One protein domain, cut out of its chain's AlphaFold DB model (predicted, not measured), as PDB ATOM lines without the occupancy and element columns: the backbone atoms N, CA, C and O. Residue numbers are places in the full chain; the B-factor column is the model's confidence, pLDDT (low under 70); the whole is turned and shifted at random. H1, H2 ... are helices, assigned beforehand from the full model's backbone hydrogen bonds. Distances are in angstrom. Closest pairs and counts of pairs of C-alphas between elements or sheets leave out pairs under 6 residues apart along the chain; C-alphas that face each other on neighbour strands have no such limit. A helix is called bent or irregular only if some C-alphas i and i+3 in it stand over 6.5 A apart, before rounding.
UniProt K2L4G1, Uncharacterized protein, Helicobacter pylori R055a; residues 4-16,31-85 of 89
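Overview. This is residues 4 to 16 and 31 to 85 of the 89 residues of an uncharacterized protein of Helicobacter pylori R055a (UniProt K2L4G1). A long, kinked helix, H3, makes one side of the domain, and two short helices, H1 and H2, make a steep corner across from it, with the link of residues 52 to 61 filling space between the helices. The stretch of residues 4 to 16 holds no named element, its C-alphas lying 7 to 18 A from the mean of all C-alphas, while residues 80 to 85, of which 80 to 84 belong to H3, stick out free; the contacts between the helices are few, and no helix clearly touches another. The printed part has 68 residues with three named helices, in the order H1, H2, H3 along the chain, and no named strand. The class is all helix, with 41 of the 68 residues in named elements. The whole is only just compact, close to loose, with a radius of gyration of the C-alphas of 12.7 A, and the C-alphas span 38 by 29 by 16 A.

Along the chain. The longest helix, H3, holds residues 62 to 84 and measures 32.2 A from first to last C-alpha. It begins at C-alpha 62 (164.016, 158.157, 216.809) and ends at C-alpha 84 (161.766, 177.217, 242.678). It has a kink of 30 degrees near residue 69, and it is irregular, with C-alphas 63 and 66 standing 7.8 A apart. H2, residues 42 to 51, measures 14.4 A. H1, residues 31 to 38, measures 10.5 A and begins at C-alpha 31 (155.973, 164.360, 216.879).

Arrangement. H3 touches no helix: H2 and H3 are apart, and H1 and H3 are apart. H1 and H2 are close but not clearly touching, with 2 pairs of C-alphas within 8 A. Their closest C-alphas are those of Leu 35 and Ile 45, 6.4 A apart. Their lines stand at a steep tilt of 57 degrees, and they run opposite ways. Their centres are 11.5 A apart. In H1 and H2 every O i to N i+4 pair is within hydrogen-bond range, and in H3 17 of 19 are.

Size, cuts and confidence. The two C-alphas farthest apart are those of Glu 37 and Leu 85, at 38.6 A. Residues 17 to 30 are cut out, and the gap from C-alpha 16 to C-alpha 31 is 11.6 A. The link from H1 to H2 is tight, with 3 residues, and the link from H2 to H3 is short, with 10 residues. The mean pLDDT of the printed part is 94.5, and no printed residue is under 70.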
ATOM      1  N   ASP A   4     165.178 150.550 226.209       77.38
ATOM      2  CA  ASP A   4     165.302 151.396 227.389       77.38
ATOM      3  C   ASP A   4     164.383 152.633 227.320       77.38
ATOM      4  O   ASP A   4     163.928 153.140 228.344       77.38
ATOM      5  N   PHE A   5     164.021 153.097 226.115       80.25
ATOM      6  CA  PHE A   5     163.118 154.243 225.961       80.25
ATOM      7  C   PHE A   5     161.638 153.908 226.166       80.25
ATOM      8  O   PHE A   5     160.860 154.823 226.434       80.25
ATOM      9  N   TYR A   6     161.234 152.634 226.102       79.12
ATOM     10  CA  TYR A   6     159.847 152.252 226.394       79.12
ATOM     11  C   TYR A   6     159.499 152.434 227.870       79.12
ATOM     12  O   TYR A   6     158.372 152.790 228.196       79.12
ATOM     13  N   GLU A   7     160.471 152.255 228.762       86.75
ATOM     14  CA  GLU A   7     160.285 152.486 230.198       86.75
ATOM     15  C   GLU A   7     160.251 153.984 230.545       86.75
ATOM     16  O   GLU A   7     159.803 154.371 231.623       86.75
ATOM     17  N   CYS A   8     160.668 154.846 229.611       88.56
ATOM     18  CA  CYS A   8     160.748 156.289 229.805       88.56
ATOM     19  C   CYS A   8     159.465 157.049 229.417       88.56
ATOM     20  O   CYS A   8     159.469 158.281 229.426       88.56
ATOM     21  N   GLU A   9     158.365 156.362 229.082       87.44
ATOM     22  CA  GLU A   9     157.128 156.998 228.593       87.44
ATOM     23  C   GLU A   9     156.578 158.083 229.537       87.44
ATOM     24  O   GLU A   9     156.149 159.143 229.084       87.44
ATOM     25  N   ASN A  10     156.661 157.853 230.850       92.19
ATOM     26  CA  ASN A  10     156.124 158.740 231.886       92.19
ATOM     27  C   ASN A  10     157.196 159.645 232.511       92.19
ATOM     28  O   ASN A  10     156.969 160.265 233.552       92.19
ATOM     29  N   HIS A  11     158.384 159.724 231.908       93.62
ATOM     30  CA  HIS A  11     159.430 160.621 232.380       93.62
ATOM     31  C   HIS A  11     159.120 162.063 231.974       93.62
ATOM     32  O   HIS A  11     158.587 162.326 230.898       93.62
ATOM     33  N   LEU A  12     159.508 163.024 232.815       93.44
ATOM     34  CA  LEU A  12     159.166 164.439 232.631       93.44
ATOM     35  C   LEU A  12     159.606 165.004 231.270       93.44
ATOM     36  O   LEU A  12     158.894 165.814 230.686       93.44
ATOM     37  N   PHE A  13     160.740 164.546 230.734       93.75
ATOM     38  CA  PHE A  13     161.219 164.965 229.415       93.75
ATOM     39  C   PHE A  13     160.314 164.515 228.266       93.75
ATOM     40  O   PHE A  13     160.425 165.064 227.176       93.75
ATOM     41  N   ASN A  14     159.451 163.520 228.473       94.25
ATOM     42  CA  ASN A  14     158.502 163.032 227.480       94.25
ATOM     43  C   ASN A  14     157.101 163.646 227.659       94.25
ATOM     44  O   ASN A  14     156.277 163.591 226.753       94.25
ATOM     45  N   LEU A  15     156.832 164.302 228.792       94.12
ATOM     46  CA  LEU A  15     155.537 164.915 229.081       94.12
ATOM     47  C   LEU A  15     155.465 166.363 228.569       94.12
ATOM     48  O   LEU A  15     156.451 167.104 228.564       94.12
ATOM     49  N   GLN A  16     154.283 166.775 228.112       92.75
ATOM     50  CA  GLN A  16     153.985 168.128 227.631       92.75
ATOM     51  C   GLN A  16     152.667 168.604 228.236       92.75
ATOM     52  O   GLN A  16     151.718 167.831 228.346       92.75
ATOM     53  N   PRO A  31     155.814 162.947 216.559       94.56
ATOM     54  CA  PRO A  31     155.973 164.360 216.879       94.56
ATOM     55  C   PRO A  31     156.574 165.168 215.723       94.56
ATOM     56  O   PRO A  31     156.171 166.312 215.522       94.56
ATOM     57  N   GLU A  32     157.501 164.597 214.955       95.81
ATOM     58  CA  GLU A  32     158.137 165.281 213.829       95.81
ATOM     59  C   GLU A  32     157.166 165.409 212.645       95.81
ATOM     60  O   GLU A  32     157.109 166.459 211.999       95.81
ATOM     61  N   VAL A  33     156.365 164.370 212.384       96.50
ATOM     62  CA  VAL A  33     155.306 164.405 211.362       96.50
ATOM     63  C   VAL A  33     154.227 165.417 211.736       96.50
ATOM     64  O   VAL A  33     153.891 166.277 210.925       96.50
ATOM     65  N   TRP A  34     153.719 165.359 212.970       97.06
ATOM     66  CA  TRP A  34     152.657 166.256 213.424       97.06
ATOM     67  C   TRP A  34     153.068 167.731 213.336       97.06
ATOM     68  O   TRP A  34     152.290 168.544 212.844       97.06
ATOM     69  N   LEU A  35     154.304 168.077 213.716       96.50
ATOM     70  CA  LEU A  35     154.794 169.458 213.615       96.50
ATOM     71  C   LEU A  35     154.789 169.992 212.180       96.50
ATOM     72  O   LEU A  35     154.430 171.147 211.968       96.50
ATOM     73  N   LYS A  36     155.167 169.162 211.202       95.25
ATOM     74  CA  LYS A  36     155.189 169.536 209.778       95.25
ATOM     75  C   LYS A  36     153.789 169.642 209.169       95.25
ATOM     76  O   LYS A  36     153.604 170.379 208.204       95.25
ATOM     77  N   GLU A  37     152.819 168.896 209.698       95.56
ATOM     78  CA  GLU A  37     151.411 168.998 209.297       95.56
ATOM     79  C   GLU A  37     150.751 170.264 209.859       95.56
ATOM     80  O   GLU A  37     150.063 170.977 209.128       95.56
ATOM     81  N   GLU A  38     150.968 170.535 211.149       95.38
ATOM     82  CA  GLU A  38     150.323 171.628 211.882       95.38
ATOM     83  C   GLU A  38     150.899 172.995 211.491       95.38
ATOM     84  O   GLU A  38     150.169 173.964 211.268       95.38
ATOM     85  N   TYR A  39     152.223 173.074 211.342       95.38
ATOM     86  CA  TYR A  39     152.933 174.319 211.096       95.38
ATOM     87  C   TYR A  39     153.605 174.304 209.723       95.38
ATOM     88  O   TYR A  39     154.495 173.509 209.437       95.38
ATOM     89  N   LYS A  40     153.209 175.255 208.869       91.69
ATOM     90  CA  LYS A  40     153.776 175.417 207.517       91.69
ATOM     91  C   LYS A  40     155.059 176.254 207.483       91.69
ATOM     92  O   LYS A  40     155.777 176.211 206.490       91.69
ATOM     93  N   ASP A  41     155.308 177.050 208.524       94.88
ATOM     94  CA  ASP A  41     156.499 177.897 208.665       94.88
ATOM     95  C   ASP A  41     157.456 177.260 209.677       94.88
ATOM     96  O   ASP A  41     157.077 176.994 210.819       94.88
ATOM     97  N   GLU A  42     158.707 177.056 209.271       95.12
ATOM     98  CA  GLU A  42     159.769 176.512 210.122       95.12
ATOM     99  C   GLU A  42     159.967 177.349 211.395       95.12
ATOM    100  O   GLU A  42     160.172 176.802 212.478       95.12
ATOM    101  N   ARG A  43     159.774 178.671 211.319       96.50
ATOM    102  CA  ARG A  43     159.866 179.559 212.489       96.50
ATOM    103  C   ARG A  43     158.788 179.268 213.533       96.50
ATOM    104  O   ARG A  43     159.054 179.396 214.727       96.50
ATOM    105  N   ALA A  44     157.593 178.859 213.100       96.88
ATOM    106  CA  ALA A  44     156.512 178.484 214.009       96.88
ATOM    107  C   ALA A  44     156.812 177.146 214.706       96.88
ATOM    108  O   ALA A  44     156.562 177.010 215.903       96.88
ATOM    109  N   ILE A  45     157.441 176.203 213.994       97.31
ATOM    110  CA  ILE A  45     157.941 174.950 214.579       97.31
ATOM    111  C   ILE A  45     159.005 175.247 215.642       97.31
ATOM    112  O   ILE A  45     158.946 174.704 216.748       97.31
ATOM    113  N   GLU A  46     159.966 176.124 215.347       97.75
ATOM    114  CA  GLU A  46     160.977 176.520 216.329       97.75
ATOM    115  C   GLU A  46     160.361 177.189 217.564       97.75
ATOM    116  O   GLU A  46     160.789 176.929 218.690       97.75
ATOM    117  N   GLU A  47     159.366 178.062 217.381       97.06
ATOM    118  CA  GLU A  47     158.678 178.722 218.491       97.06
ATOM    119  C   GLU A  47     157.911 177.717 219.359       97.06
ATOM    120  O   GLU A  47     158.017 177.770 220.588       97.06
ATOM    121  N   TYR A  48     157.209 176.760 218.742       96.56
ATOM    122  CA  TYR A  48     156.567 175.653 219.453       96.56
ATOM    123  C   TYR A  48     157.585 174.873 220.294       96.56
ATOM    124  O   TYR A  48     157.353 174.621 221.481       96.56
ATOM    125  N   LYS A  49     158.735 174.524 219.702       97.50
ATOM    126  CA  LYS A  49     159.804 173.798 220.395       97.50
ATOM    127  C   LYS A  49     160.322 174.598 221.591       97.50
ATOM    128  O   LYS A  49     160.352 174.065 222.700       97.50
ATOM    129  N   ARG A  50     160.612 175.893 221.413       96.69
ATOM    130  CA  ARG A  50     161.060 176.786 222.501       96.69
ATOM    131  C   ARG A  50     160.049 176.853 223.650       96.69
ATOM    132  O   ARG A  50     160.449 176.711 224.802       96.69
ATOM    133  N   LYS A  51     158.751 177.003 223.355       95.38
ATOM    134  CA  LYS A  51     157.676 177.022 224.372       95.38
ATOM    135  C   LYS A  51     157.574 175.714 225.163       95.38
ATOM    136  O   LYS A  51     157.164 175.733 226.318       95.38
ATOM    137  N   ASN A  52     157.977 174.597 224.557       96.19
ATOM    138  CA  ASN A  52     157.914 173.256 225.138       96.19
ATOM    139  C   ASN A  52     159.261 172.737 225.682       96.19
ATOM    140  O   ASN A  52     159.382 171.541 225.981       96.19
ATOM    141  N   TYR A  53     160.258 173.618 225.839       97.44
ATOM    142  CA  TYR A  53     161.614 173.287 226.311       97.44
ATOM    143  C   TYR A  53     162.351 172.277 225.416       97.44
ATOM    144  O   TYR A  53     163.137 171.461 225.891       97.44
ATOM    145  N   ILE A  54     162.079 172.313 224.114       97.75
ATOM    146  CA  ILE A  54     162.727 171.493 223.088       97.75
ATOM    147  C   ILE A  54     163.738 172.369 222.339       97.75
ATOM    148  O   ILE A  54     163.448 173.524 222.024       97.75
ATOM    149  N   ASP A  55     164.911 171.817 222.018       97.75
ATOM    150  CA  ASP A  55     165.890 172.493 221.160       97.75
ATOM    151  C   ASP A  55     165.268 172.781 219.775       97.75
ATOM    152  O   ASP A  55     164.848 171.840 219.093       97.75
ATOM    153  N   PRO A  56     165.194 174.054 219.334       97.62
ATOM    154  CA  PRO A  56     164.538 174.433 218.081       97.62
ATOM    155  C   PRO A  56     165.164 173.770 216.846       97.62
ATOM    156  O   PRO A  56     164.465 173.538 215.863       97.62
ATOM    157  N   THR A  57     166.451 173.422 216.914       96.56
ATOM    158  CA  THR A  57     167.215 172.842 215.800       96.56
ATOM    159  C   THR A  57     167.190 171.314 215.772       96.56
ATOM    160  O   THR A  57     167.547 170.706 214.763       96.56
ATOM    161  N   LEU A  58     166.736 170.675 216.855       97.38
ATOM    162  CA  LEU A  58     166.712 169.221 216.980       97.38
ATOM    163  C   LEU A  58     165.525 168.621 216.223       97.38
ATOM    164  O   LEU A  58     164.378 169.020 216.437       97.38
ATOM    165  N   LYS A  59     165.782 167.629 215.369       96.62
ATOM    166  CA  LYS A  59     164.727 166.836 214.720       96.62
ATOM    167  C   LYS A  59     164.215 165.769 215.676       96.62
ATOM    168  O   LYS A  59     165.020 165.044 216.260       96.62
ATOM    169  N   LEU A  60     162.897 165.644 215.806       95.56
ATOM    170  CA  LEU A  60     162.244 164.725 216.743       95.56
ATOM    171  C   LEU A  60     162.101 163.314 216.155       95.56
ATOM    172  O   LEU A  60     161.035 162.711 216.194       95.56
ATOM    173  N   GLU A  61     163.196 162.814 215.589       94.94
ATOM    174  CA  GLU A  61     163.322 161.486 214.990       94.94
ATOM    175  C   GLU A  61     163.889 160.495 216.024       94.94
ATOM    176  O   GLU A  61     164.593 160.888 216.962       94.94
ATOM    177  N   TRP A  62     163.602 159.201 215.861       90.81
ATOM    178  CA  TRP A  62     164.016 158.157 216.809       90.81
ATOM    179  C   TRP A  62     165.534 158.078 216.995       90.81
ATOM    180  O   TRP A  62     166.004 157.790 218.094       90.81
ATOM    181  N   GLU A  63     166.307 158.370 215.953       93.31
ATOM    182  CA  GLU A  63     167.770 158.412 215.975       93.31
ATOM    183  C   GLU A  63     168.306 159.465 216.959       93.31
ATOM    184  O   GLU A  63     169.393 159.291 217.514       93.31
ATOM    185  N   ASN A  64     167.523 160.513 217.237       95.00
ATOM    186  CA  ASN A  64     167.899 161.628 218.105       95.00
ATOM    187  C   ASN A  64     167.281 161.534 219.508       95.00
ATOM    188  O   ASN A  64     167.430 162.465 220.300       95.00
ATOM    189  N   ILE A  65     166.592 160.441 219.855       92.38
ATOM    190  CA  ILE A  65     165.834 160.338 221.116       92.38
ATOM    191  C   ILE A  65     166.702 160.545 222.367       92.38
ATOM    192  O   ILE A  65     166.260 161.150 223.345       92.38
ATOM    193  N   LYS A  66     167.965 160.102 222.324       93.56
ATOM    194  CA  LYS A  66     168.927 160.326 223.408       93.56
ATOM    195  C   LYS A  66     169.253 161.814 223.568       93.56
ATOM    196  O   LYS A  66     169.184 162.334 224.677       93.56
ATOM    197  N   GLU A  67     169.559 162.493 222.464       96.06
ATOM    198  CA  GLU A  67     169.856 163.928 222.459       96.06
ATOM    199  C   GLU A  67     168.629 164.751 222.877       96.06
ATOM    200  O   GLU A  67     168.746 165.688 223.668       96.06
ATOM    201  N   PHE A  68     167.439 164.359 222.412       96.00
ATOM    202  CA  PHE A  68     166.166 164.941 222.830       96.00
ATOM    203  C   PHE A  68     165.985 164.862 224.340       96.00
ATOM    204  O   PHE A  68     165.721 165.884 224.975       96.00
ATOM    205  N   ARG A  69     166.165 163.668 224.914       95.19
ATOM    206  CA  ARG A  69     166.069 163.456 226.353       95.19
ATOM    207  C   ARG A  69     167.040 164.359 227.108       95.19
ATOM    208  O   ARG A  69     166.601 165.118 227.963       95.19
ATOM    209  N   GLU A  70     168.329 164.299 226.783       96.25
ATOM    210  CA  GLU A  70     169.374 165.036 227.504       96.25
ATOM    211  C   GLU A  70     169.134 166.554 227.463       96.25
ATOM    212  O   GLU A  70     169.074 167.201 228.512       96.25
ATOM    213  N   LYS A  71     168.901 167.120 226.270       97.50
ATOM    214  CA  LYS A  71     168.691 168.568 226.104       97.50
ATOM    215  C   LYS A  71     167.407 169.055 226.767       97.50
ATOM    216  O   LYS A  71     167.389 170.119 227.387       97.50
ATOM    217  N   ARG A  72     166.320 168.289 226.641       97.44
ATOM    218  CA  ARG A  72     165.026 168.661 227.220       97.44
ATOM    219  C   ARG A  72     165.024 168.527 228.740       97.44
ATOM    220  O   ARG A  72     164.503 169.416 229.411       97.44
ATOM    221  N   GLU A  73     165.630 167.473 229.297       96.75
ATOM    222  CA  GLU A  73     165.812 167.327 230.751       96.75
ATOM    223  C   GLU A  73     166.599 168.511 231.321       96.75
ATOM    224  O   GLU A  73     166.158 169.122 232.295       96.75
ATOM    225  N   GLU A  74     167.716 168.889 230.691       97.56
ATOM    226  CA  GLU A  74     168.524 170.031 231.126       97.56
ATOM    227  C   GLU A  74     167.716 171.338 231.120       97.56
ATOM    228  O   GLU A  74     167.698 172.060 232.123       97.56
ATOM    229  N   ALA A  75     167.003 171.625 230.026       97.50
ATOM    230  CA  ALA A  75     166.198 172.837 229.887       97.50
ATOM    231  C   ALA A  75     165.080 172.922 230.941       97.50
ATOM    232  O   ALA A  75     164.882 173.975 231.562       97.50
ATOM    233  N   ILE A  76     164.378 171.812 231.189       96.94
ATOM    234  CA  ILE A  76     163.320 171.739 232.203       96.94
ATOM    235  C   ILE A  76     163.911 171.913 233.606       96.94
ATOM    236  O   ILE A  76     163.427 172.745 234.370       96.94
ATOM    237  N   ILE A  77     164.979 171.184 233.952       96.31
ATOM    238  CA  ILE A  77     165.623 171.274 235.271       96.31
ATOM    239  C   ILE A  77     166.133 172.690 235.532       96.31
ATOM    240  O   ILE A  77     165.955 173.211 236.635       96.31
ATOM    241  N   LYS A  78     166.758 173.325 234.535       96.44
ATOM    242  CA  LYS A  78     167.225 174.709 234.636       96.44
ATOM    243  C   LYS A  78     166.063 175.655 234.944       96.44
ATOM    244  O   LYS A  78     166.139 176.400 235.916       96.44
ATOM    245  N   THR A  79     164.975 175.555 234.185       95.00
ATOM    246  CA  THR A  79     163.780 176.389 234.382       95.00
ATOM    247  C   THR A  79     163.163 176.169 235.764       95.00
ATOM    248  O   THR A  79     162.856 177.124 236.474       95.00
ATOM    249  N   LEU A  80     163.033 174.913 236.200       95.12
ATOM    250  CA  LEU A  80     162.510 174.587 237.526       95.12
ATOM    251  C   LEU A  80     163.391 175.160 238.639       95.12
ATOM    252  O   LEU A  80     162.864 175.702 239.606       95.12
ATOM    253  N   LYS A  81     164.720 175.095 238.506       95.69
ATOM    254  CA  LYS A  81     165.645 175.712 239.468       95.69
ATOM    255  C   LYS A  81     165.471 177.228 239.526       95.69
ATOM    256  O   LYS A  81     165.427 177.772 240.621       95.69
ATOM    257  N   GLU A  82     165.345 177.896 238.384       95.12
ATOM    258  CA  GLU A  82     165.145 179.351 238.316       95.12
ATOM    259  C   GLU A  82     163.826 179.803 238.963       95.12
ATOM    260  O   GLU A  82     163.771 180.884 239.549       95.12
ATOM    261  N   VAL A  83     162.774 178.982 238.872       95.00
ATOM    262  CA  VAL A  83     161.453 179.275 239.449       95.00
ATOM    263  C   VAL A  83     161.374 178.917 240.936       95.00
ATOM    264  O   VAL A  83     160.753 179.646 241.707       95.00
ATOM    265  N   LEU A  84     161.955 177.786 241.340       95.44
ATOM    266  CA  LEU A  84     161.766 177.217 242.678       95.44
ATOM    267  C   LEU A  84     162.847 177.627 243.680       95.44
ATOM    268  O   LEU A  84     162.588 177.605 244.883       95.44
ATOM    269  N   LEU A  85     164.057 177.960 243.220       94.75
ATOM    270  CA  LEU A  85     165.140 178.359 244.113       94.75
ATOM    271  C   LEU A  85     165.121 179.874 244.341       94.75
ATOM    272  O   LEU A  85     164.881 180.644 243.408       94.75
TER     273      LEU A  85